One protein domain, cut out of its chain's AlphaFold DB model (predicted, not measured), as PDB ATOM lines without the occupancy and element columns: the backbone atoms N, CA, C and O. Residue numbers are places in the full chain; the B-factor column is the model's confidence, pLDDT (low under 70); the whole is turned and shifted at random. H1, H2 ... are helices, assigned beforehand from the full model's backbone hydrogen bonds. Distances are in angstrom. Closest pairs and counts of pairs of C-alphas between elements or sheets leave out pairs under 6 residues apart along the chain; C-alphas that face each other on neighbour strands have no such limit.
ATOM      1  N   ILE A 224     -33.672 -12.790 -21.610       77.25
ATOM      2  CA  ILE A 224     -34.665 -13.807 -21.988       77.25
ATOM      3  C   ILE A 224     -36.046 -13.174 -22.231       77.25
ATOM      4  O   ILE A 224     -36.793 -13.605 -23.109       77.25
ATOM      5  N   SER A 225     -36.383 -12.100 -21.510       76.69
ATOM      6  CA  SER A 225     -37.645 -11.379 -21.711       76.69
ATOM      7  C   SER A 225     -37.721 -10.673 -23.070       76.69
ATOM      8  O   SER A 225     -38.814 -10.555 -23.629       76.69
ATOM      9  N   ALA A 226     -36.580 -10.259 -23.639       78.00
ATOM     10  CA  ALA A 226     -36.531  -9.617 -24.950       78.00
ATOM     11  C   ALA A 226     -36.986 -10.587 -26.050       78.00
ATOM     12  O   ALA A 226     -37.763 -10.199 -26.923       78.00
ATOM     13  N   TRP A 227     -36.607 -11.867 -25.952       85.38
ATOM     14  CA  TRP A 227     -37.077 -12.917 -26.862       85.38
ATOM     15  C   TRP A 227     -38.599 -13.101 -26.805       85.38
ATOM     16  O   TRP A 227     -39.261 -13.138 -27.842       85.38
ATOM     17  N   GLY A 228     -39.185 -13.107 -25.603       80.00
ATOM     18  CA  GLY A 228     -40.645 -13.146 -25.442       80.00
ATOM     19  C   GLY A 228     -41.361 -11.938 -26.067       80.00
ATOM     20  O   GLY A 228     -42.511 -12.051 -26.495       80.00
ATOM     21  N   GLY A 229     -40.681 -10.789 -26.155       76.94
ATOM     22  CA  GLY A 229     -41.142  -9.608 -26.888       76.94
ATOM     23  C   GLY A 229     -41.115  -9.800 -28.407       76.94
ATOM     24  O   GLY A 229     -42.103  -9.487 -29.065       76.94
ATOM     25  N   VAL A 230     -40.034 -10.374 -28.948       82.06
ATOM     26  CA  VAL A 230     -39.890 -10.710 -30.381       82.06
ATOM     27  C   VAL A 230     -40.982 -11.673 -30.848       82.06
ATOM     28  O   VAL A 230     -41.526 -11.511 -31.937       82.06
ATOM     29  N   GLN A 231     -41.331 -12.661 -30.020       82.44
ATOM     30  CA  GLN A 231     -42.351 -13.668 -30.338       82.44
ATOM     31  C   GLN A 231     -43.771 -13.094 -30.453       82.44
ATOM     32  O   GLN A 231     -44.658 -13.743 -31.007       82.44
ATOM     33  N   LYS A 232     -44.011 -11.887 -29.924       81.25
ATOM     34  CA  LYS A 232     -45.315 -11.222 -29.965       81.25
ATOM     35  C   LYS A 232     -45.278 -10.118 -31.026       81.25
ATOM     36  O   LYS A 232     -44.802  -9.022 -30.713       81.25
ATOM     37  N   PRO A 233     -45.839 -10.337 -32.231       72.62
ATOM     38  CA  PRO A 233     -45.792  -9.342 -33.295       72.62
ATOM     39  C   PRO A 233     -46.437  -8.032 -32.833       72.62
ATOM     40  O   PRO A 233     -47.468  -8.026 -32.146       72.62
ATOM     41  N   ASN A 234     -45.789  -6.913 -33.154       72.00
ATOM     42  CA  ASN A 234     -46.262  -5.562 -32.831       72.00
ATOM     43  C   ASN A 234     -47.102  -4.937 -33.972       72.00
ATOM     44  O   ASN A 234     -47.555  -3.797 -33.852       72.00
ATOM     45  N   VAL A 235     -47.342  -5.712 -35.032       78.06
ATOM     46  CA  VAL A 235     -48.138  -5.401 -36.227       78.06
ATOM     47  C   VAL A 235     -49.158  -6.517 -36.486       78.06
ATOM     48  O   VAL A 235     -49.083  -7.581 -35.872       78.06
ATOM     49  N   LYS A 236     -50.147  -6.266 -37.357       79.88
ATOM     50  CA  LYS A 236     -51.185  -7.262 -37.692       79.88
ATOM     51  C   LYS A 236     -50.682  -8.313 -38.680       79.88
ATOM     52  O   LYS A 236     -51.211  -9.420 -38.712       79.88
ATOM     53  N   GLU A 237     -49.708  -7.950 -39.505       82.94
ATOM     54  CA  GLU A 237     -49.121  -8.818 -40.510       82.94
ATOM     55  C   GLU A 237     -48.338  -9.973 -39.868       82.94
ATOM     56  O   GLU A 237     -47.790  -9.874 -38.768       82.94
ATOM     57  N   CYS A 238     -48.279 -11.087 -40.589       86.75
ATOM     58  CA  CYS A 238     -47.538 -12.278 -40.212       86.75
ATOM     59  C   CYS A 238     -46.627 -12.661 -41.375       86.75
ATOM     60  O   CYS A 238     -47.020 -12.542 -42.536       86.75
ATOM     61  N   TYR A 239     -45.422 -13.123 -41.063       90.12
ATOM     62  CA  TYR A 239     -44.497 -13.643 -42.055       90.12
ATOM     63  C   TYR A 239     -43.914 -14.958 -41.549       90.12
ATOM     64  O   TYR A 239     -43.114 -14.981 -40.616       90.12
ATOM     65  N   ILE A 240     -44.361 -16.060 -42.150       91.06
ATOM     66  CA  ILE A 240     -43.913 -17.415 -41.830       91.06
ATOM     67  C   ILE A 240     -43.228 -17.975 -43.070       91.06
ATOM     68  O   ILE A 240     -43.860 -18.152 -44.110       91.06
ATOM     69  N   ASN A 241     -41.938 -18.270 -42.946       90.38
ATOM     70  CA  ASN A 241     -41.145 -18.914 -43.984       90.38
ATOM     71  C   ASN A 241     -40.287 -19.998 -43.322       90.38
ATOM     72  O   ASN A 241     -39.356 -19.688 -42.583       90.38
ATOM     73  N   ASN A 242     -40.632 -21.269 -43.547       89.31
ATOM     74  CA  ASN A 242     -39.991 -22.392 -42.858       89.31
ATOM     75  C   ASN A 242     -38.536 -22.610 -43.291       89.31
ATOM     76  O   ASN A 242     -37.714 -22.952 -42.448       89.31
ATOM     77  N   GLU A 243     -38.195 -22.357 -44.555       87.12
ATOM     78  CA  GLU A 243     -36.812 -22.454 -45.038       87.12
ATOM     79  C   GLU A 243     -35.922 -21.409 -44.362       87.12
ATOM     80  O   GLU A 243     -34.874 -21.744 -43.807       87.12
ATOM     81  N   LEU A 244     -36.390 -20.161 -44.307       90.44
ATOM     82  CA  LEU A 244     -35.731 -19.083 -43.576       90.44
ATOM     83  C   LEU A 244     -35.637 -19.396 -42.082       90.44
ATOM     84  O   LEU A 244     -34.584 -19.214 -41.473       90.44
ATOM     85  N   ASN A 245     -36.727 -19.880 -41.483       92.00
ATOM     86  CA  ASN A 245     -36.758 -20.209 -40.064       92.00
ATOM     87  C   ASN A 245     -35.720 -21.282 -39.727       92.00
ATOM     88  O   ASN A 245     -34.926 -21.085 -38.809       92.00
ATOM     89  N   MET A 246     -35.651 -22.358 -40.514       88.75
ATOM     90  CA  MET A 246     -34.608 -23.374 -40.377       88.75
ATOM     91  C   MET A 246     -33.207 -22.783 -40.584       88.75
ATOM     92  O   MET A 246     -32.298 -23.080 -39.809       88.75
ATOM     93  N   ALA A 247     -33.025 -21.904 -41.577       89.56
ATOM     94  CA  ALA A 247     -31.726 -21.309 -41.883       89.56
ATOM     95  C   ALA A 247     -31.144 -20.480 -40.726       89.56
ATOM     96  O   ALA A 247     -29.928 -20.491 -40.537       89.56
ATOM     97  N   PHE A 248     -31.996 -19.819 -39.935       92.75
ATOM     98  CA  PHE A 248     -31.617 -19.007 -38.769       92.75
ATOM     99  C   PHE A 248     -31.804 -19.719 -37.414       92.75
ATOM    100  O   PHE A 248     -31.564 -19.121 -36.361       92.75
ATOM    101  N   GLY A 249     -32.198 -20.998 -37.422       89.88
ATOM    102  CA  GLY A 249     -32.339 -21.828 -36.220       89.88
ATOM    103  C   GLY A 249     -33.621 -21.594 -35.407       89.88
ATOM    104  O   GLY A 249     -33.651 -21.919 -34.213       89.88
ATOM    105  N   PHE A 250     -34.661 -21.020 -36.019       92.31
ATOM    106  CA  PHE A 250     -36.004 -20.857 -35.452       92.31
ATOM    107  C   PHE A 250     -36.851 -22.130 -35.615       92.31
ATOM    108  O   PHE A 250     -36.549 -22.999 -36.430       92.31
ATOM    109  N   SER A 251     -37.937 -22.245 -34.843       90.44
ATOM    110  CA  SER A 251     -38.886 -23.354 -34.983       90.44
ATOM    111  C   SER A 251     -39.687 -23.259 -36.285       90.44
ATOM    112  O   SER A 251     -39.927 -22.170 -36.810       90.44
ATOM    113  N   ASN A 252     -40.193 -24.395 -36.768       89.00
ATOM    114  CA  ASN A 252     -41.174 -24.394 -37.851       89.00
ATOM    115  C   ASN A 252     -42.402 -23.557 -37.463       89.00
ATOM    116  O   ASN A 252     -42.784 -23.490 -36.293       89.00
ATOM    117  N   ASN A 253     -43.005 -22.906 -38.455       89.38
ATOM    118  CA  ASN A 253     -44.140 -21.993 -38.322       89.38
ATOM    119  C   ASN A 253     -43.882 -20.752 -37.449       89.38
ATOM    120  O   ASN A 253     -44.823 -20.057 -37.067       89.38
ATOM    121  N   PHE A 254     -42.619 -20.443 -37.140       91.94
ATOM    122  CA  PHE A 254     -42.264 -19.224 -36.424       91.94
ATOM    123  C   PHE A 254     -42.584 -17.976 -37.263       91.94
ATOM    124  O   PHE A 254     -42.249 -17.904 -38.448       91.94
ATOM    125  N   ASN A 255     -43.230 -16.987 -36.639       91.62
ATOM    126  CA  ASN A 255     -43.529 -15.703 -37.266       91.62
ATOM    127  C   ASN A 255     -42.316 -14.768 -37.156       91.62
ATOM    128  O   ASN A 255     -42.065 -14.190 -36.099       91.62
ATOM    129  N   SER A 256     -41.588 -14.591 -38.255       91.38
ATOM    130  CA  SER A 256     -40.391 -13.751 -38.332       91.38
ATOM    131  C   SER A 256     -40.672 -12.308 -38.769       91.38
ATOM    132  O   SER A 256     -39.732 -11.568 -39.055       91.38
ATOM    133  N   ILE A 257     -41.940 -11.860 -38.760       90.12
ATOM    134  CA  ILE A 257     -42.337 -10.507 -39.195       90.12
ATOM    135  C   ILE A 257     -41.519  -9.393 -38.536       90.12
ATOM    136  O   ILE A 257     -41.214  -8.402 -39.193       90.12
ATOM    137  N   GLN A 258     -41.108  -9.573 -37.275       88.44
ATOM    138  CA  GLN A 258     -40.393  -8.571 -36.482       88.44
ATOM    139  C   GLN A 258     -39.060  -8.118 -37.112       88.44
ATOM    140  O   GLN A 258     -38.648  -6.979 -36.890       88.44
ATOM    141  N   ALA A 259     -38.424  -8.962 -37.936       90.88
ATOM    142  CA  ALA A 259     -37.205  -8.613 -38.668       90.88
ATOM    143  C   ALA A 259     -37.441  -7.670 -39.859       90.88
ATOM    144  O   ALA A 259     -36.491  -7.081 -40.362       90.88
ATOM    145  N   PHE A 260     -38.688  -7.509 -40.308       89.38
ATOM    146  CA  PHE A 260     -39.008  -6.846 -41.576       89.38
ATOM    147  C   PHE A 260     -39.860  -5.580 -41.418       89.38
ATOM    148  O   PHE A 260     -40.216  -4.952 -42.411       89.38
ATOM    149  N   ILE A 261     -40.203  -5.182 -40.190       85.88
ATOM    150  CA  ILE A 261     -41.140  -4.076 -39.918       85.88
ATOM    151  C   ILE A 261     -40.465  -2.726 -40.162       85.88
ATOM    152  O   ILE A 261     -39.613  -2.354 -39.351       85.88
ATOM    153  N   PRO A 262     -40.837  -1.950 -41.201       79.62
ATOM    154  CA  PRO A 262     -40.165  -0.697 -41.533       79.62
ATOM    155  C   PRO A 262     -40.128   0.293 -40.356       79.62
ATOM    156  O   PRO A 262     -41.077   0.348 -39.571       79.62
ATOM    157  N   PRO A 263     -39.097   1.154 -40.235       72.12
ATOM    158  CA  PRO A 263     -38.893   1.987 -39.044       72.12
ATOM    159  C   PRO A 263     -40.002   3.028 -38.836       72.12
ATOM    160  O   PRO A 263     -40.211   3.522 -37.727       72.12
ATOM    161  N   ARG A 264     -40.712   3.375 -39.917       70.69
ATOM    162  CA  ARG A 264     -41.839   4.316 -39.916       70.69
ATOM    163  C   ARG A 264     -43.138   3.690 -39.401       70.69
ATOM    164  O   ARG A 264     -44.032   4.426 -38.992       70.69
ATOM    165  N   ILE A 265     -43.232   2.360 -39.364       71.19
ATOM    166  CA  ILE A 265     -44.372   1.617 -38.820       71.19
ATOM    167  C   ILE A 265     -44.039   1.261 -37.365       71.19
ATOM    168  O   ILE A 265     -43.597   0.160 -37.054       71.19
ATOM    169  N   LYS A 266     -44.188   2.234 -36.457       58.47
ATOM    170  CA  LYS A 266     -43.943   2.013 -35.023       58.47
ATOM    171  C   LYS A 266     -45.128   1.294 -34.379       58.47
ATOM    172  O   LYS A 266     -46.249   1.805 -34.395       58.47
ATOM    173  N   GLY A 267     -44.873   0.153 -33.741       55.66
ATOM    174  CA  GLY A 267     -45.835  -0.461 -32.823       55.66
ATOM    175  C   GLY A 267     -46.032   0.405 -31.569       55.66
ATOM    176  O   GLY A 267     -45.087   1.021 -31.078       55.66
ATOM    177  N   LYS A 268     -47.255   0.469 -31.024       48.94
ATOM    178  CA  LYS A 268     -47.514   1.152 -29.740       48.94
ATOM    179  C   LYS A 268     -46.967   0.313 -28.564       48.94
ATOM    180  O   LYS A 268     -47.282  -0.869 -28.481       48.94
ATOM    181  N   ASN A 269     -46.216   0.939 -27.645       49.88
ATOM    182  CA  ASN A 269     -45.824   0.436 -26.308       49.88
ATOM    183  C   ASN A 269     -45.271  -1.012 -26.230       49.88
ATOM    184  O   ASN A 269     -45.926  -1.874 -25.642       49.88
ATOM    185  N   ARG A 270     -44.059  -1.295 -26.748       54.06
ATOM    186  CA  ARG A 270     -43.327  -2.570 -26.513       54.06
ATOM    187  C   ARG A 270     -41.800  -2.392 -26.476       54.06
ATOM    188  O   ARG A 270     -41.303  -1.373 -26.936       54.06
ATOM    189  N   SER A 271     -41.086  -3.401 -25.957       53.97
ATOM    190  CA  SER A 271     -39.614  -3.461 -25.839       53.97
ATOM    191  C   SER A 271     -38.861  -3.451 -27.176       53.97
ATOM    192  O   SER A 271     -37.694  -3.086 -27.198       53.97
ATOM    193  N   ILE A 272     -39.514  -3.837 -28.280       62.38
ATOM    194  CA  ILE A 272     -38.961  -3.770 -29.641       62.38
ATOM    195  C   ILE A 272     -39.964  -3.032 -30.521       62.38
ATOM    196  O   ILE A 272     -41.091  -3.487 -30.755       62.38
ATOM    197  N   SER A 273     -39.556  -1.852 -30.976       61.00
ATOM    198  CA  SER A 273     -40.438  -0.904 -31.659       61.00
ATOM    199  C   SER A 273     -40.404  -1.060 -33.180       61.00
ATOM    200  O   SER A 273     -41.416  -0.829 -33.844       61.00
ATOM    201  N   SER A 274     -39.259  -1.494 -33.717       72.25
ATOM    202  CA  SER A 274     -38.994  -1.726 -35.140       72.25
ATOM    203  C   SER A 274     -37.876  -2.759 -35.329       72.25
ATOM    204  O   SER A 274     -37.223  -3.147 -34.359       72.25
ATOM    205  N   HIS A 275     -37.606  -3.169 -36.571       81.94
ATOM    206  CA  HIS A 275     -36.489  -4.075 -36.868       81.94
ATOM    207  C   HIS A 275     -35.100  -3.470 -36.584       81.94
ATOM    208  O   HIS A 275     -34.151  -4.223 -36.411       81.94
ATOM    209  N   ARG A 276     -34.957  -2.137 -36.466       81.31
ATOM    210  CA  ARG A 276     -33.653  -1.479 -36.230       81.31
ATOM    211  C   ARG A 276     -33.001  -1.851 -34.902       81.31
ATOM    212  O   ARG A 276     -31.776  -1.945 -34.826       81.31
ATOM    213  N   ASP A 277     -33.813  -2.083 -33.873       80.12
ATOM    214  CA  ASP A 277     -33.328  -2.494 -32.552       80.12
ATOM    215  C   ASP A 277     -32.657  -3.879 -32.660       80.12
ATOM    216  O   ASP A 277     -31.553  -4.106 -32.161       80.12
ATOM    217  N   LEU A 278     -33.290  -4.780 -33.419       87.06
ATOM    218  CA  LEU A 278     -32.772  -6.110 -33.737       87.06
ATOM    219  C   LEU A 278     -31.588  -6.058 -34.709       87.06
ATOM    220  O   LEU A 278     -30.654  -6.838 -34.552       87.06
ATOM    221  N   ALA A 279     -31.603  -5.147 -35.685       88.62
ATOM    222  CA  ALA A 279     -30.516  -4.958 -36.641       88.62
ATOM    223  C   ALA A 279     -29.231  -4.499 -35.945       88.62
ATOM    224  O   ALA A 279     -28.162  -5.059 -36.176       88.62
ATOM    225  N   THR A 280     -29.346  -3.561 -35.001       86.19
ATOM    226  CA  THR A 280     -28.215  -3.112 -34.176       86.19
ATOM    227  C   THR A 280     -27.609  -4.290 -33.412       86.19
ATOM    228  O   THR A 280     -26.410  -4.544 -33.529       86.19
ATOM    229  N   LEU A 281     -28.434  -5.077 -32.709       88.81
ATOM    230  CA  LEU A 281     -27.976  -6.286 -32.014       88.81
ATOM    231  C   LEU A 281     -27.321  -7.292 -32.978       88.81
ATOM    232  O   LEU A 281     -26.254  -7.836 -32.694       88.81
ATOM    233  N   GLY A 282     -27.945  -7.522 -34.131       91.94
ATOM    234  CA  GLY A 282     -27.453  -8.443 -35.144       91.94
ATOM    235  C   GLY A 282     -26.131  -8.029 -35.771       91.94
ATOM    236  O   GLY A 282     -25.303  -8.891 -36.038       91.94
ATOM    237  N   SER A 283     -25.884  -6.732 -35.949       89.94
ATOM    238  CA  SER A 283     -24.604  -6.223 -36.456       89.94
ATOM    239  C   SER A 283     -23.435  -6.560 -35.514       89.94
ATOM    240  O   SER A 283     -22.378  -7.016 -35.965       89.94
ATOM    241  N   HIS A 284     -23.651  -6.448 -34.198       90.81
ATOM    242  CA  HIS A 284     -22.681  -6.869 -33.186       90.81
ATOM    243  C   HIS A 284     -22.508  -8.393 -33.175       90.81
ATOM    244  O   HIS A 284     -21.381  -8.881 -33.103       90.81
ATOM    245  N   TYR A 285     -23.596  -9.155 -33.330       94.06
ATOM    246  CA  TYR A 285     -23.518 -10.616 -33.413       94.06
ATOM    247  C   TYR A 285     -22.754 -11.101 -34.654       94.06
ATOM    248  O   TYR A 285     -21.914 -11.990 -34.555       94.06
ATOM    249  N   ILE A 286     -22.976 -10.484 -35.815       92.38
ATOM    250  CA  ILE A 286     -22.231 -10.773 -37.048       92.38
ATOM    251  C   ILE A 286     -20.736 -10.474 -36.862       92.38
ATOM    252  O   ILE A 286     -19.898 -11.268 -37.288       92.38
ATOM    253  N   SER A 287     -20.395  -9.373 -36.186       89.94
ATOM    254  CA  SER A 287     -19.002  -9.008 -35.882       89.94
ATOM    255  C   SER A 287     -18.324 -10.026 -34.956       89.94
ATOM    256  O   SER A 287     -17.166 -10.397 -35.170       89.94
ATOM    257  N   LEU A 288     -19.069 -10.546 -33.975       93.19
ATOM    258  CA  LEU A 288     -18.627 -11.648 -33.125       93.19
ATOM    259  C   LEU A 288     -18.395 -12.926 -33.936       93.19
ATOM    260  O   LEU A 288     -17.314 -13.500 -33.852       93.19
ATOM    261  N   LEU A 289     -19.366 -13.349 -34.751       93.12
ATOM    262  CA  LEU A 289     -19.237 -14.536 -35.603       93.12
ATOM    263  C   LEU A 289     -18.040 -14.425 -36.554       93.12
ATOM    264  O   LEU A 289     -17.352 -15.417 -36.785       93.12
ATOM    265  N   ALA A 290     -17.763 -13.229 -37.075       88.62
ATOM    266  CA  ALA A 290     -16.601 -12.977 -37.915       88.62
ATOM    267  C   ALA A 290     -15.283 -13.106 -37.142       88.62
ATOM    268  O   ALA A 290     -14.378 -13.799 -37.603       88.62
ATOM    269  N   SER A 291     -15.193 -12.504 -35.952       89.81
ATOM    270  CA  SER A 291     -14.009 -12.619 -35.088       89.81
ATOM    271  C   SER A 291     -13.765 -14.062 -34.642       89.81
ATOM    272  O   SER A 291     -12.629 -14.523 -34.645       89.81
ATOM    273  N   VAL A 292     -14.829 -14.797 -34.309       92.75
ATOM    274  CA  VAL A 292     -14.750 -16.219 -33.951       92.75
ATOM    275  C   VAL A 292     -14.312 -17.057 -35.152       92.75
ATOM    276  O   VAL A 292     -13.434 -17.902 -35.019       92.75
ATOM    277  N   SER A 293     -14.868 -16.794 -36.338       89.69
ATOM    278  CA  SER A 293     -14.465 -17.475 -37.574       89.69
ATOM    279  C   SER A 293     -12.981 -17.270 -37.867       89.69
ATOM    280  O   SER A 293     -12.292 -18.230 -38.190       89.69
ATOM    281  N   LEU A 294     -12.487 -16.037 -37.719       85.25
ATOM    282  CA  LEU A 294     -11.076 -15.691 -37.884       85.25
ATOM    283  C   LEU A 294     -10.192 -16.449 -36.893       85.25
ATOM    284  O   LEU A 294      -9.225 -17.084 -37.303       85.25
ATOM    285  N   LEU A 295     -10.555 -16.425 -35.610       89.12
ATOM    286  CA  LEU A 295      -9.830 -17.142 -34.566       89.12
ATOM    287  C   LEU A 295      -9.738 -18.642 -34.876       89.12
ATOM    288  O   LEU A 295      -8.663 -19.226 -34.769       89.12
ATOM    289  N   GLU A 296     -10.837 -19.263 -35.306       89.19
ATOM    290  CA  GLU A 296     -10.851 -20.681 -35.679       89.19
ATOM    291  C   GLU A 296     -10.047 -20.968 -36.956       89.19
ATOM    292  O   GLU A 296      -9.433 -22.023 -37.071       89.19
ATOM    293  N   ILE A 297      -9.996 -20.050 -37.921       83.62
ATOM    294  CA  ILE A 297      -9.160 -20.203 -39.122       83.62
ATOM    295  C   ILE A 297      -7.665 -20.126 -38.760       83.62
ATOM    296  O   ILE A 297      -6.901 -20.983 -39.203       83.62
ATOM    297  N   ILE A 298      -7.271 -19.171 -37.907       82.69
ATOM    298  CA  ILE A 298      -5.887 -19.010 -37.422       82.69
ATOM    299  C   ILE A 298      -5.451 -20.238 -36.619       82.69
ATOM    300  O   ILE A 298      -4.387 -20.796 -36.877       82.69
ATOM    301  N   LYS A 299      -6.299 -20.736 -35.707       86.06
ATOM    302  CA  LYS A 299      -6.035 -21.984 -34.964       86.06
ATOM    303  C   LYS A 299      -5.797 -23.189 -35.878       86.06
ATOM    304  O   LYS A 299      -5.067 -24.098 -35.504       86.06
ATOM    305  N   ASN A 300      -6.410 -23.196 -37.061       83.31
ATOM    306  CA  ASN A 300      -6.262 -24.254 -38.059       83.31
ATOM    307  C   ASN A 300      -5.071 -24.035 -39.018       83.31
ATOM    308  O   ASN A 300      -4.949 -24.771 -39.997       83.31
ATOM    309  N   GLY A 301      -4.206 -23.042 -38.769       70.75
ATOM    310  CA  GLY A 301      -2.961 -22.821 -39.517       70.75
ATOM    311  C   GLY A 301      -3.147 -22.279 -40.937       70.75
ATOM    312  O   GLY A 301      -2.300 -22.510 -41.796       70.75
ATOM    313  N   GLN A 302      -4.266 -21.606 -41.228       65.12
ATOM    314  CA  GLN A 302      -4.521 -21.017 -42.547       65.12
ATOM    315  C   GLN A 302      -4.141 -19.527 -42.560       65.12
ATOM    316  O   GLN A 302      -4.525 -18.802 -41.649       65.12
ATOM    317  N   ASN A 303      -3.458 -19.056 -43.614       53.03
ATOM    318  CA  ASN A 303      -3.130 -17.633 -43.797       53.03
ATOM    319  C   ASN A 303      -4.402 -16.782 -43.891       53.03
ATOM    320  O   ASN A 303      -5.286 -17.089 -44.700       53.03
ATOM    321  N   VAL A 304      -4.491 -15.698 -43.116       55.59
ATOM    322  CA  VAL A 304      -5.695 -14.855 -43.071       55.59
ATOM    323  C   VAL A 304      -5.420 -13.402 -43.431       55.59
ATOM    324  O   VAL A 304      -4.317 -12.885 -43.310       55.59
ATOM    325  N   ILE A 305      -6.470 -12.755 -43.921       51.03
ATOM    326  CA  ILE A 305      -6.544 -11.330 -44.222       51.03
ATOM    327  C   ILE A 305      -6.570 -10.552 -42.900       51.03
ATOM    328  O   ILE A 305      -7.249 -10.969 -41.960       51.03
ATOM    329  N   ASP A 306      -5.903  -9.395 -42.852       47.88
ATOM    330  CA  ASP A 306      -5.931  -8.507 -41.685       47.88
ATOM    331  C   ASP A 306      -7.368  -8.152 -41.222       47.88
ATOM    332  O   ASP A 306      -8.306  -7.964 -42.009       47.88
ATOM    333  N   ARG A 307      -7.519  -8.027 -39.901       49.72
ATOM    334  CA  ARG A 307      -8.752  -7.824 -39.130       49.72
ATOM    335  C   ARG A 307      -9.574  -6.621 -39.594       49.72
ATOM    336  O   ARG A 307     -10.803  -6.705 -39.651       49.72
ATOM    337  N   THR A 308      -8.918  -5.515 -39.944       44.66
ATOM    338  CA  THR A 308      -9.581  -4.284 -40.415       44.66
ATOM    339  C   THR A 308     -10.308  -4.532 -41.734       44.66
ATOM    340  O   THR A 308     -11.441  -4.093 -41.950       44.66
ATOM    341  N   THR A 309      -9.686  -5.335 -42.595       47.66
ATOM    342  CA  THR A 309     -10.228  -5.731 -43.894       47.66
ATOM    343  C   THR A 309     -11.413  -6.681 -43.729       47.66
ATOM    344  O   THR A 309     -12.416  -6.536 -44.429       47.66
ATOM    345  N   LEU A 310     -11.357  -7.596 -42.754       52.81
ATOM    346  CA  LEU A 310     -12.445  -8.532 -42.471       52.81
ATOM    347  C   LEU A 310     -13.714  -7.826 -41.959       52.81
ATOM    348  O   LEU A 310     -14.812  -8.143 -42.417       52.81
ATOM    349  N   GLY A 311     -13.576  -6.840 -41.064       49.69
ATOM    350  CA  GLY A 311     -14.705  -6.052 -40.549       49.69
ATOM    351  C   GLY A 311     -15.421  -5.252 -41.644       49.69
ATOM    352  O   GLY A 311     -16.647  -5.308 -41.760       49.69
ATOM    353  N   ILE A 312     -14.653  -4.580 -42.509       48.97
ATOM    354  CA  ILE A 312     -15.179  -3.844 -43.672       48.97
ATOM    355  C   ILE A 312     -15.830  -4.804 -44.679       48.97
ATOM    356  O   ILE A 312     -16.879  -4.501 -45.251       48.97
ATOM    357  N   MET A 313     -15.246  -5.988 -44.883       57.03
ATOM    358  CA  MET A 313     -15.790  -7.004 -45.782       57.03
ATOM    359  C   MET A 313     -17.121  -7.562 -45.293       57.03
ATOM    360  O   MET A 313     -18.093  -7.565 -46.054       57.03
ATOM    361  N   VAL A 314     -17.176  -8.070 -44.062       61.19
ATOM    362  CA  VAL A 314     -18.351  -8.776 -43.531       61.19
ATOM    363  C   VAL A 314     -19.567  -7.856 -43.480       61.19
ATOM    364  O   VAL A 314     -20.666  -8.289 -43.822       61.19
ATOM    365  N   LEU A 315     -19.366  -6.583 -43.138       63.84
ATOM    366  CA  LEU A 315     -20.449  -5.609 -43.015       63.84
ATOM    367  C   LEU A 315     -20.755  -4.844 -44.317       63.84
ATOM    368  O   LEU A 315     -21.597  -3.949 -44.317       63.84
ATOM    369  N   SER A 316     -20.108  -5.186 -45.438       66.94
ATOM    370  CA  SER A 316     -20.364  -4.520 -46.722       66.94
ATOM    371  C   SER A 316     -21.739  -4.861 -47.303       66.94
ATOM    372  O   SER A 316     -22.158  -6.023 -47.329       66.94
ATOM    373  N   GLU A 317     -22.409  -3.860 -47.886       69.00
ATOM    374  CA  GLU A 317     -23.706  -4.029 -48.562       69.00
ATOM    375  C   GLU A 317     -23.660  -5.150 -49.612       69.00
ATOM    376  O   GLU A 317     -24.562  -5.977 -49.693       69.00
ATOM    377  N   LYS A 318     -22.561  -5.256 -50.371       69.56
ATOM    378  CA  LYS A 318     -22.371  -6.290 -51.401       69.56
ATOM    379  C   LYS A 318     -22.427  -7.712 -50.832       69.56
ATOM    380  O   LYS A 318     -22.945  -8.609 -51.499       69.56
ATOM    381  N   ASN A 319     -21.886  -7.945 -49.638       69.38
ATOM    382  CA  ASN A 319     -21.905  -9.271 -49.021       69.38
ATOM    383  C   ASN A 319     -23.269  -9.595 -48.400       69.38
ATOM    384  O   ASN A 319     -23.729 -10.724 -48.552       69.38
ATOM    385  N   PHE A 320     -23.968  -8.612 -47.832       74.94
ATOM    386  CA  PHE A 320     -25.368  -8.787 -47.436       74.94
ATOM    387  C   PHE A 320     -26.281  -9.056 -48.640       74.94
ATOM    388  O   PHE A 320     -27.115  -9.953 -48.592       74.94
ATOM    389  N   MET A 321     -26.066  -8.392 -49.776       78.38
ATOM    390  CA  MET A 321     -26.812  -8.696 -51.004       78.38
ATOM    391  C   MET A 321     -26.497 -10.096 -51.558       78.38
ATOM    392  O   MET A 321     -27.374 -10.757 -52.106       78.38
ATOM    393  N   ARG A 322     -25.276 -10.614 -51.364       74.19
ATOM    394  CA  ARG A 322     -24.952 -12.018 -51.683       74.19
ATOM    395  C   ARG A 322     -25.687 -13.022 -50.792       74.19
ATOM    396  O   ARG A 322     -25.910 -14.139 -51.247       74.19
ATOM    397  N   PHE A 323     -26.071 -12.642 -49.575       77.69
ATOM    398  CA  PHE A 323     -26.912 -13.470 -48.705       77.69
ATOM    399  C   PHE A 323     -28.330 -13.623 -49.280       77.69
ATOM    400  O   PHE A 323     -28.885 -14.714 -49.266       77.69
ATOM    401  N   TYR A 324     -28.901 -12.572 -49.880       73.38
ATOM    402  CA  TYR A 324     -30.157 -12.704 -50.638       73.38
ATOM    403  C   TYR A 324     -30.000 -13.659 -51.830       73.38
ATOM    404  O   TYR A 324     -30.849 -14.512 -52.076       73.38
ATOM    405  N   ASN A 325     -28.861 -13.589 -52.521       67.12
ATOM    406  CA  ASN A 325     -28.566 -14.472 -53.651       67.12
ATOM    407  C   ASN A 325     -28.232 -15.918 -53.245       67.12
ATOM    408  O   ASN A 325     -28.147 -16.776 -54.120       67.12
ATOM    409  N   SER A 326     -28.034 -16.216 -51.955       69.25
ATOM    410  CA  SER A 326     -27.790 -17.589 -51.500       69.25
ATOM    411  C   SER A 326     -29.071 -18.414 -51.366       69.25
ATOM    412  O   SER A 326     -28.987 -19.598 -51.051       69.25
ATOM    413  N   GLY A 327     -30.243 -17.804 -51.578       70.06
ATOM    414  CA  GLY A 327     -31.535 -18.490 -51.596       70.06
ATOM    415  C   GLY A 327     -32.200 -18.675 -50.229       70.06
ATOM    416  O   GLY A 327     -33.302 -19.201 -50.179       70.06
ATOM    417  N   PHE A 328     -31.598 -18.212 -49.125       72.38
ATOM    418  CA  PHE A 328     -32.232 -18.294 -47.794       72.38
ATOM    419  C   PHE A 328     -33.455 -17.383 -47.653       72.38
ATOM    420  O   PHE A 328     -34.334 -17.627 -46.826       72.38
ATOM    421  N   ILE A 329     -33.481 -16.290 -48.416       77.19
ATOM    422  CA  ILE A 329     -34.550 -15.304 -48.402       77.19
ATOM    423  C   ILE A 329     -34.625 -14.626 -49.768       77.19
ATOM    424  O   ILE A 329     -33.607 -14.196 -50.308       77.19
ATOM    425  N   SER A 330     -35.828 -14.514 -50.329       78.19
ATOM    426  CA  SER A 330     -36.047 -13.758 -51.561       78.19
ATOM    427  C   SER A 330     -36.486 -12.340 -51.222       78.19
ATOM    428  O   SER A 330     -37.374 -12.145 -50.391       78.19
ATOM    429  N   ILE A 331     -35.907 -11.341 -51.893       76.69
ATOM    430  CA  ILE A 331     -36.398  -9.955 -51.807       76.69
ATOM    431  C   ILE A 331     -37.882  -9.941 -52.181       76.69
ATOM    432  O   ILE A 331     -38.702  -9.351 -51.478       76.69
ATOM    433  N   ASP A 332     -38.252 -10.715 -53.202       76.56
ATOM    434  CA  ASP A 332     -39.622 -10.846 -53.670       76.56
ATOM    435  C   ASP A 332     -40.566 -11.614 -52.739       76.56
ATOM    436  O   ASP A 332     -41.768 -11.665 -52.997       76.56
ATOM    437  N   SER A 333     -40.090 -12.196 -51.647       78.56
ATOM    438  CA  SER A 333     -40.981 -12.769 -50.638       78.56
ATOM    439  C   SER A 333     -41.139 -11.867 -49.419       78.56
ATOM    440  O   SER A 333     -41.950 -12.175 -48.554       78.56
ATOM    441  N   LEU A 334     -40.394 -10.759 -49.326       83.25
ATOM    442  CA  LEU A 334     -40.419  -9.889 -48.155       83.25
ATOM    443  C   LEU A 334     -41.780  -9.190 -47.968       83.25
ATOM    444  O   LEU A 334     -42.390  -8.738 -48.945       83.25
ATOM    445  N   PRO A 335     -42.249  -9.041 -46.714       79.38
ATOM    446  CA  PRO A 335     -43.450  -8.272 -46.416       79.38
ATOM    447  C   PRO A 335     -43.218  -6.775 -46.690       79.38
ATOM    448  O   PRO A 335     -42.087  -6.306 -46.776       79.38
ATOM    449  N   TYR A 336     -44.302  -6.007 -46.827       81.19
ATOM    450  CA  TYR A 336     -44.269  -4.551 -47.058       81.19
ATOM    451  C   TYR A 336     -43.626  -4.076 -48.379       81.19
ATOM    452  O   TYR A 336     -43.169  -2.936 -48.453       81.19
ATOM    453  N   LYS A 337     -43.683  -4.877 -49.456       74.56
ATOM    454  CA  LYS A 337     -43.202  -4.492 -50.804       74.56
ATOM    455  C   LYS A 337     -43.661  -3.120 -51.311       74.56
ATOM    456  O   LYS A 337     -42.946  -2.459 -52.054       74.56
ATOM    457  N   GLY A 338     -44.872  -2.704 -50.940       70.69
ATOM    458  CA  GLY A 338     -45.451  -1.422 -51.354       70.69
ATOM    459  C   GLY A 338     -44.998  -0.211 -50.529       70.69
ATOM    460  O   GLY A 338     -45.450   0.899 -50.798       70.69
ATOM    461  N   HIS A 339     -44.164  -0.388 -49.500       76.88
ATOM    462  CA  HIS A 339     -43.741   0.698 -48.617       76.88
ATOM    463  C   HIS A 339     -42.539   1.469 -49.207       76.88
ATOM    464  O   HIS A 339     -41.623   0.837 -49.723       76.88
ATOM    465  N   PRO A 340     -42.452   2.812 -49.086       71.56
ATOM    466  CA  PRO A 340     -41.364   3.602 -49.685       71.56
ATOM    467  C   PRO A 340     -39.948   3.162 -49.279       71.56
ATOM    468  O   PRO A 340     -39.030   3.174 -50.097       71.56
ATOM    469  N   ASP A 341     -39.781   2.733 -48.022       67.62
ATOM    470  CA  ASP A 341     -38.489   2.268 -47.492       67.62
ATOM    471  C   ASP A 341     -38.015   0.939 -48.133       67.62
ATOM    472  O   ASP A 341     -36.820   0.643 -48.098       67.62
ATOM    473  N   TYR A 342     -38.914   0.183 -48.785       68.12
ATOM    474  CA  TYR A 342     -38.618  -1.086 -49.465       68.12
ATOM    475  C   TYR A 342     -37.655  -0.925 -50.653       68.12
ATOM    476  O   TYR A 342     -37.093  -1.902 -51.118       68.12
ATOM    477  N   THR A 343     -37.428   0.296 -51.144       60.41
ATOM    478  CA  THR A 343     -36.560   0.561 -52.308       60.41
ATOM    479  C   THR A 343     -35.080   0.761 -51.960       60.41
ATOM    480  O   THR A 343     -34.256   0.952 -52.853       60.41
ATOM    481  N   THR A 344     -34.718   0.738 -50.671       75.81
ATOM    482  CA  THR A 344     -33.364   1.084 -50.214       75.81
ATOM    483  C   THR A 344     -32.540  -0.148 -49.844       75.81
ATOM    484  O   THR A 344     -33.000  -1.010 -49.100       75.81
ATOM    485  N   ILE A 345     -31.281  -0.206 -50.297       76.38
ATOM    486  CA  ILE A 345     -30.336  -1.283 -49.934       76.38
ATOM    487  C   ILE A 345     -30.157  -1.366 -48.411       76.38
ATOM    488  O   ILE A 345     -30.130  -2.458 -47.848       76.38
ATOM    489  N   SER A 346     -30.128  -0.213 -47.734       78.81
ATOM    490  CA  SER A 346     -30.038  -0.126 -46.270       78.81
ATOM    491  C   SER A 346     -31.159  -0.884 -45.553       78.81
ATOM    492  O   SER A 346     -30.883  -1.531 -44.552       78.81
ATOM    493  N   TYR A 347     -32.395  -0.862 -46.061       83.88
ATOM    494  CA  TYR A 347     -33.497  -1.618 -45.456       83.88
ATOM    495  C   TYR A 347     -33.263  -3.134 -45.537       83.88
ATOM    496  O   TYR A 347     -33.496  -3.851 -44.567       83.88
ATOM    497  N   TYR A 348     -32.761  -3.631 -46.669       84.56
ATOM    498  CA  TYR A 348     -32.457  -5.053 -46.837       84.56
ATOM    499  C   TYR A 348     -31.307  -5.514 -45.931       84.56
ATOM    500  O   TYR A 348     -31.373  -6.583 -45.322       84.56
ATOM    501  N   VAL A 349     -30.273  -4.684 -45.784       85.88
ATOM    502  CA  VAL A 349     -29.185  -4.936 -44.829       85.88
ATOM    503  C   VAL A 349     -29.731  -5.012 -43.402       85.88
ATOM    504  O   VAL A 349     -29.473  -6.002 -42.711       85.88
ATOM    505  N   ASP A 350     -30.544  -4.034 -42.991       87.88
ATOM    506  CA  ASP A 350     -31.154  -4.006 -41.659       87.88
ATOM    507  C   ASP A 350     -32.026  -5.255 -41.415       87.88
ATOM    508  O   ASP A 350     -32.017  -5.804 -40.315       87.88
ATOM    509  N   CYS A 351     -32.742  -5.756 -42.429       90.38
ATOM    510  CA  CYS A 351     -33.549  -6.977 -42.321       90.38
ATOM    511  C   CYS A 351     -32.694  -8.223 -42.037       90.38
ATOM    512  O   CYS A 351     -33.023  -9.005 -41.143       90.38
ATOM    513  N   ILE A 352     -31.586  -8.420 -42.766       90.94
ATOM    514  CA  ILE A 352     -30.675  -9.549 -42.509       90.94
ATOM    515  C   ILE A 352     -30.073  -9.430 -41.112       90.94
ATOM    516  O   ILE A 352     -30.066 -10.401 -40.354       90.94
ATOM    517  N   GLN A 353     -29.590  -8.243 -40.752       92.44
ATOM    518  CA  GLN A 353     -29.038  -8.005 -39.424       92.44
ATOM    519  C   GLN A 353     -30.088  -8.295 -38.345       92.44
ATOM    520  O   GLN A 353     -29.793  -8.995 -37.383       92.44
ATOM    521  N   ALA A 354     -31.339  -7.870 -38.528       92.62
ATOM    522  CA  ALA A 354     -32.411  -8.156 -37.584       92.62
ATOM    523  C   ALA A 354     -32.663  -9.663 -37.407       92.62
ATOM    524  O   ALA A 354     -32.855 -10.114 -36.277       92.62
ATOM    525  N   LEU A 355     -32.586 -10.459 -38.481       93.94
ATOM    526  CA  LEU A 355     -32.667 -11.923 -38.400       93.94
ATOM    527  C   LEU A 355     -31.509 -12.527 -37.593       93.94
ATOM    528  O   LEU A 355     -31.743 -13.403 -36.759       93.94
ATOM    529  N   PHE A 356     -30.277 -12.038 -37.774       94.88
ATOM    530  CA  PHE A 356     -29.136 -12.440 -36.939       94.88
ATOM    531  C   PHE A 356     -29.335 -12.039 -35.468       94.88
ATOM    532  O   PHE A 356     -29.068 -12.846 -34.578       94.88
ATOM    533  N   GLY A 357     -29.870 -10.845 -35.196       93.56
ATOM    534  CA  GLY A 357     -30.206 -10.403 -33.839       93.56
ATOM    535  C   GLY A 357     -31.262 -11.295 -33.177       93.56
ATOM    536  O   GLY A 357     -31.109 -11.700 -32.026       93.56
ATOM    537  N   MET A 358     -32.306 -11.677 -33.917       92.69
ATOM    538  CA  MET A 358     -33.308 -12.644 -33.455       92.69
ATOM    539  C   MET A 358     -32.704 -14.035 -33.227       92.69
ATOM    540  O   MET A 358     -33.027 -14.680 -32.231       92.69
ATOM    541  N   SER A 359     -31.819 -14.493 -34.116       93.94
ATOM    542  CA  SER A 359     -31.123 -15.782 -33.989       93.94
ATOM    543  C   SER A 359     -30.297 -15.848 -32.703       93.94
ATOM    544  O   SER A 359     -30.406 -16.824 -31.960       93.94
ATOM    545  N   LEU A 360     -29.575 -14.775 -32.365       93.50
ATOM    546  CA  LEU A 360     -28.858 -14.663 -31.095       93.50
ATOM    547  C   LEU A 360     -29.800 -14.736 -29.887       93.50
ATOM    548  O   LEU A 360     -29.538 -15.493 -28.957       93.50
ATOM    549  N   LEU A 361     -30.896 -13.970 -29.880       91.06
ATOM    550  CA  LEU A 361     -31.841 -13.992 -28.757       91.06
ATOM    551  C   LEU A 361     -32.426 -15.392 -28.546       91.06
ATOM    552  O   LEU A 361     -32.476 -15.868 -27.413       91.06
ATOM    553  N   ASN A 362     -32.796 -16.073 -29.632       91.38
ATOM    554  CA  ASN A 362     -33.232 -17.465 -29.595       91.38
ATOM    555  C   ASN A 362     -32.146 -18.376 -29.004       91.38
ATOM    556  O   ASN A 362     -32.436 -19.196 -28.136       91.38
ATOM    557  N   LEU A 363     -30.891 -18.209 -29.430       90.69
ATOM    558  CA  LEU A 363     -29.753 -18.984 -28.939       90.69
ATOM    559  C   LEU A 363     -29.548 -18.812 -27.430       90.69
ATOM    560  O   LEU A 363     -29.411 -19.801 -26.723       90.69
ATOM    561  N   ILE A 364     -29.614 -17.578 -26.921       89.06
ATOM    562  CA  ILE A 364     -29.452 -17.264 -25.491       89.06
ATOM    563  C   ILE A 364     -30.534 -17.940 -24.632       89.06
ATOM    564  O   ILE A 364     -30.280 -18.278 -23.470       89.06
ATOM    565  N   THR A 365     -31.737 -18.161 -25.175       85.12
ATOM    566  CA  THR A 365     -32.798 -18.888 -24.453       85.12
ATOM    567  C   THR A 365     -32.550 -20.389 -24.343       85.12
ATOM    568  O   THR A 365     -33.100 -21.032 -23.449       85.12
ATOM    569  N   LYS A 366     -31.696 -20.957 -25.200       80.00
ATOM    570  CA  LYS A 366     -31.288 -22.354 -25.098       80.00
ATOM    571  C   LYS A 366     -30.272 -22.447 -23.954       80.00
ATOM    572  O   LYS A 366     -29.214 -21.832 -24.002       80.00
ATOM    573  N   ASN A 367     -30.587 -23.193 -22.894       68.44
ATOM    574  CA  ASN A 367     -29.676 -23.427 -21.757       68.44
ATOM    575  C   ASN A 367     -28.579 -24.458 -22.094       68.44
ATOM    576  O   ASN A 367     -28.208 -25.282 -21.262       68.44
ATOM    577  N   SER A 368     -28.096 -24.446 -23.333       81.06
ATOM    578  CA  SER A 368     -27.011 -25.294 -23.807       81.06
ATOM    579  C   SER A 368     -25.692 -24.546 -23.689       81.06
ATOM    580  O   SER A 368     -25.600 -23.396 -24.119       81.06
ATOM    581  N   LYS A 369     -24.678 -25.235 -23.171       89.06
ATOM    582  CA  LYS A 369     -23.281 -24.830 -23.306       89.06
ATOM    583  C   LYS A 369     -22.929 -24.795 -24.793       89.06
ATOM    584  O   LYS A 369     -23.245 -25.753 -25.493       89.06
ATOM    585  N   ILE A 370     -22.343 -23.692 -25.259       91.88
ATOM    586  CA  ILE A 370     -21.969 -23.510 -26.668       91.88
ATOM    587  C   ILE A 370     -20.523 -23.031 -26.750       91.88
ATOM    588  O   ILE A 370     -20.182 -21.980 -26.198       91.88
ATOM    589  N   GLN A 371     -19.699 -23.789 -27.467       94.12
ATOM    590  CA  GLN A 371     -18.326 -23.425 -27.819       94.12
ATOM    591  C   GLN A 371     -18.262 -22.682 -29.164       94.12
ATOM    592  O   GLN A 371     -19.246 -22.602 -29.902       94.12
ATOM    593  N   TYR A 372     -17.103 -22.131 -29.530       94.31
ATOM    594  CA  TYR A 372     -16.960 -21.358 -30.772       94.31
ATOM    595  C   TYR A 372     -17.186 -22.162 -32.053       94.31
ATOM    596  O   TYR A 372     -17.867 -21.680 -32.959       94.31
ATOM    597  N   ASN A 373     -16.676 -23.391 -32.120       90.44
ATOM    598  CA  ASN A 373     -16.897 -24.320 -33.233       90.44
ATOM    599  C   ASN A 373     -18.388 -24.684 -33.411       90.44
ATOM    600  O   ASN A 373     -18.880 -24.801 -34.536       90.44
ATOM    601  N   GLU A 374     -19.123 -24.814 -32.309       91.56
ATOM    602  CA  GLU A 374     -20.567 -25.054 -32.294       91.56
ATOM    603  C   GLU A 374     -21.339 -23.790 -32.686       91.56
ATOM    604  O   GLU A 374     -22.306 -23.869 -33.442       91.56
ATOM    605  N   LEU A 375     -20.888 -22.611 -32.245       91.94
ATOM    606  CA  LEU A 375     -21.505 -21.327 -32.569       91.94
ATOM    607  C   LEU A 375     -21.488 -21.048 -34.077       91.94
ATOM    608  O   LEU A 375     -22.531 -20.721 -34.650       91.94
ATOM    609  N   ILE A 376     -20.335 -21.216 -34.736       90.38
ATOM    610  CA  ILE A 376     -20.211 -21.001 -36.189       90.38
ATOM    611  C   ILE A 376     -21.087 -21.978 -36.985       90.38
ATOM    612  O   ILE A 376     -21.611 -21.616 -38.038       90.38
ATOM    613  N   CYS A 377     -21.343 -23.175 -36.450       86.88
ATOM    614  CA  CYS A 377     -22.178 -24.203 -37.074       86.88
ATOM    615  C   CYS A 377     -23.621 -24.257 -36.536       86.88
ATOM    616  O   CYS A 377     -24.383 -25.135 -36.936       86.88
ATOM    617  N   SER A 378     -24.021 -23.324 -35.666       87.25
ATOM    618  CA  SER A 378     -25.312 -23.365 -34.960       87.25
ATOM    619  C   SER A 378     -26.536 -23.216 -35.871       87.25
ATOM    620  O   SER A 378     -27.647 -23.596 -35.497       87.25
ATOM    621  N   SER A 379     -26.350 -22.662 -37.072       90.06
ATOM    622  CA  SER A 379     -27.383 -22.512 -38.093       90.06
ATOM    623  C   SER A 379     -26.775 -22.490 -39.501       90.06
ATOM    624  O   SER A 379     -25.568 -22.304 -39.680       90.06
ATOM    625  N   SER A 380     -27.616 -22.631 -40.532       89.31
ATOM    626  CA  SER A 380     -27.148 -22.500 -41.920       89.31
ATOM    627  C   SER A 380     -26.636 -21.087 -42.216       89.31
ATOM    628  O   SER A 380     -25.669 -20.937 -42.960       89.31
ATOM    629  N   ALA A 381     -27.229 -20.060 -41.597       89.31
ATOM    630  CA  ALA A 381     -26.828 -18.665 -41.750       89.31
ATOM    631  C   ALA A 381     -25.450 -18.369 -41.125       89.31
ATOM    632  O   ALA A 381     -24.613 -17.727 -41.763       89.31
ATOM    633  N   THR A 382     -25.173 -18.867 -39.912       91.00
ATOM    634  CA  THR A 382     -23.846 -18.711 -39.281       91.00
ATOM    635  C   THR A 382     -22.770 -19.485 -40.042       91.00
ATOM    636  O   THR A 382     -21.684 -18.957 -40.281       91.00
ATOM    637  N   ASN A 383     -23.092 -20.695 -40.515       88.75
ATOM    638  CA  ASN A 383     -22.168 -21.509 -41.303       88.75
ATOM    639  C   ASN A 383     -21.880 -20.872 -42.671       88.75
ATOM    640  O   ASN A 383     -20.751 -20.903 -43.157       88.75
ATOM    641  N   TRP A 384     -22.884 -20.249 -43.296       86.81
ATOM    642  CA  TRP A 384     -22.692 -19.481 -44.526       86.81
ATOM    643  C   TRP A 384     -21.670 -18.358 -44.328       86.81
ATOM    644  O   TRP A 384     -20.760 -18.215 -45.148       86.81
ATOM    645  N   LEU A 385     -21.768 -17.615 -43.220       85.38
ATOM    646  CA  LEU A 385     -20.823 -16.549 -42.893       85.38
ATOM    647  C   LEU A 385     -19.407 -17.107 -42.687       85.38
ATOM    648  O   LEU A 385     -18.466 -16.611 -43.308       85.38
ATOM    649  N   TYR A 386     -19.264 -18.182 -41.905       86.25
ATOM    650  CA  TYR A 386     -17.981 -18.858 -41.690       86.25
ATOM    651  C   TYR A 386     -17.343 -19.325 -43.007       86.25
ATOM    652  O   TYR A 386     -16.195 -18.985 -43.296       86.25
ATOM    653  N   LYS A 387     -18.095 -20.036 -43.862       82.56
ATOM    654  CA  LYS A 387     -17.620 -20.479 -45.185       82.56
ATOM    655  C   LYS A 387     -17.191 -19.310 -46.057       82.56
ATOM    656  O   LYS A 387     -16.224 -19.428 -46.804       82.56
ATOM    657  N   ARG A 388     -17.900 -18.180 -45.984       76.94
ATOM    658  CA  ARG A 388     -17.573 -17.000 -46.785       76.94
ATOM    659  C   ARG A 388     -16.260 -16.361 -46.355       76.94
ATOM    660  O   ARG A 388     -15.503 -15.939 -47.221       76.94
ATOM    661  N   ILE A 389     -16.005 -16.316 -45.050       77.12
ATOM    662  CA  ILE A 389     -14.748 -15.827 -44.479       77.12
ATOM    663  C   ILE A 389     -13.608 -16.789 -44.828       77.12
ATOM    664  O   ILE A 389     -12.588 -16.358 -45.355       77.12
ATOM    665  N   LYS A 390     -13.819 -18.097 -44.639       75.88
ATOM    666  CA  LYS A 390     -12.834 -19.144 -44.944       75.88
ATOM    667  C   LYS A 390     -12.422 -19.180 -46.418       75.88
ATOM    668  O   LYS A 390     -11.244 -19.303 -46.729       75.88
ATOM    669  N   ASN A 391     -13.381 -19.058 -47.335       67.69
ATOM    670  CA  ASN A 391     -13.135 -19.186 -48.776       67.69
ATOM    671  C   ASN A 391     -12.707 -17.872 -49.447       67.69
ATOM    672  O   ASN A 391     -12.587 -17.825 -50.670       67.69
ATOM    673  N   TYR A 392     -12.509 -16.791 -48.689       58.62
ATOM    674  CA  TYR A 392     -12.230 -15.484 -49.282       58.62
ATOM    675  C   TYR A 392     -10.868 -15.419 -49.999       58.62
ATOM    676  O   TYR A 392     -10.691 -14.609 -50.905       58.62
TER     677      TYR A 392
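This is residues 224 to 392 of the 878 residues of the protein "DRBM domain-containing protein" of Escherichia coli (UniProt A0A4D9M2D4). Two long helices, H3 and H7, cross nearly at a right angle, the middle of H7 over the first half of H3. The short helices H4, H8 and H9 pack round residues 286 to 297 of H3, while H1 and H5 pack on opposite ends of H7; long loops fill much of the rest. The printed part has 169 residues with nine named helices, H1 to H9 in chain order, and no named strand; its class is all helix. It is compact, with a radius of gyration of the C-alphas of 15.9 A, and spans 51 by 37 by 25 A.

H3, residues 275 to 299, is the longest helix, 35.4 A from C-alpha 275 at (-36.489, -4.075, -36.868) to C-alpha 299 at (-6.035, -21.984, -34.964). H7, residues 345 to 365, is 31.1 A long, and H9, residues 380 to 392, is 18.1 A long, ending with C-alpha 392 at (-12.230, -15.484, -49.282). The shorter helices are H1, residues 224 to 230, H2, residues 242 to 247, H4, residues 307 to 314, H5, residues 317 to 324, H6, residues 340 to 343, and H8, residues 372 to 376.

H3 is the hub, touching H4, H7, H8 and H9. With residues 275 to 286 alone it touches H7, about perpendicular at 73 degrees; the closest C-alphas, those of Gly 282 and Gly 357, are 3.6 A apart. H3 touches H9 at a steep tilt of 50 degrees, the same way, closest at C-alphas 293 and 386, 5.6 A. It touches H4 at C-alphas 287 and 311, 7.0 A, and H8 at C-alphas 292 and 372, 6.4 A. H8 and H9 touch only at the corner by their link, closest at C-alphas 376 and 382, 5.3 A. H7 touches H1 at C-alphas 361 and 227, 5.7 A, and H5 at C-alphas 349 and 320, 6.0 A. H2 and H9 only just touch, with 3 pairs of C-alphas within 8 A, closest at Ala 247 and Ser 380, 4.7 A. H6 touches no helix. Every O i to N i+4 pair is within hydrogen-bond range in each helix but H6, which is too short for such a pair.

The two C-alphas farthest apart, those of Lys 268 and Gly 301, are 51.5 A apart. The printed part has no cut. The links H1 to H2, H2 to H3 and H5 to H6 are long. The mean pLDDT of the printed part is 79.7; 34 residues are under 70, among them 266 to 273 and 302 to 319.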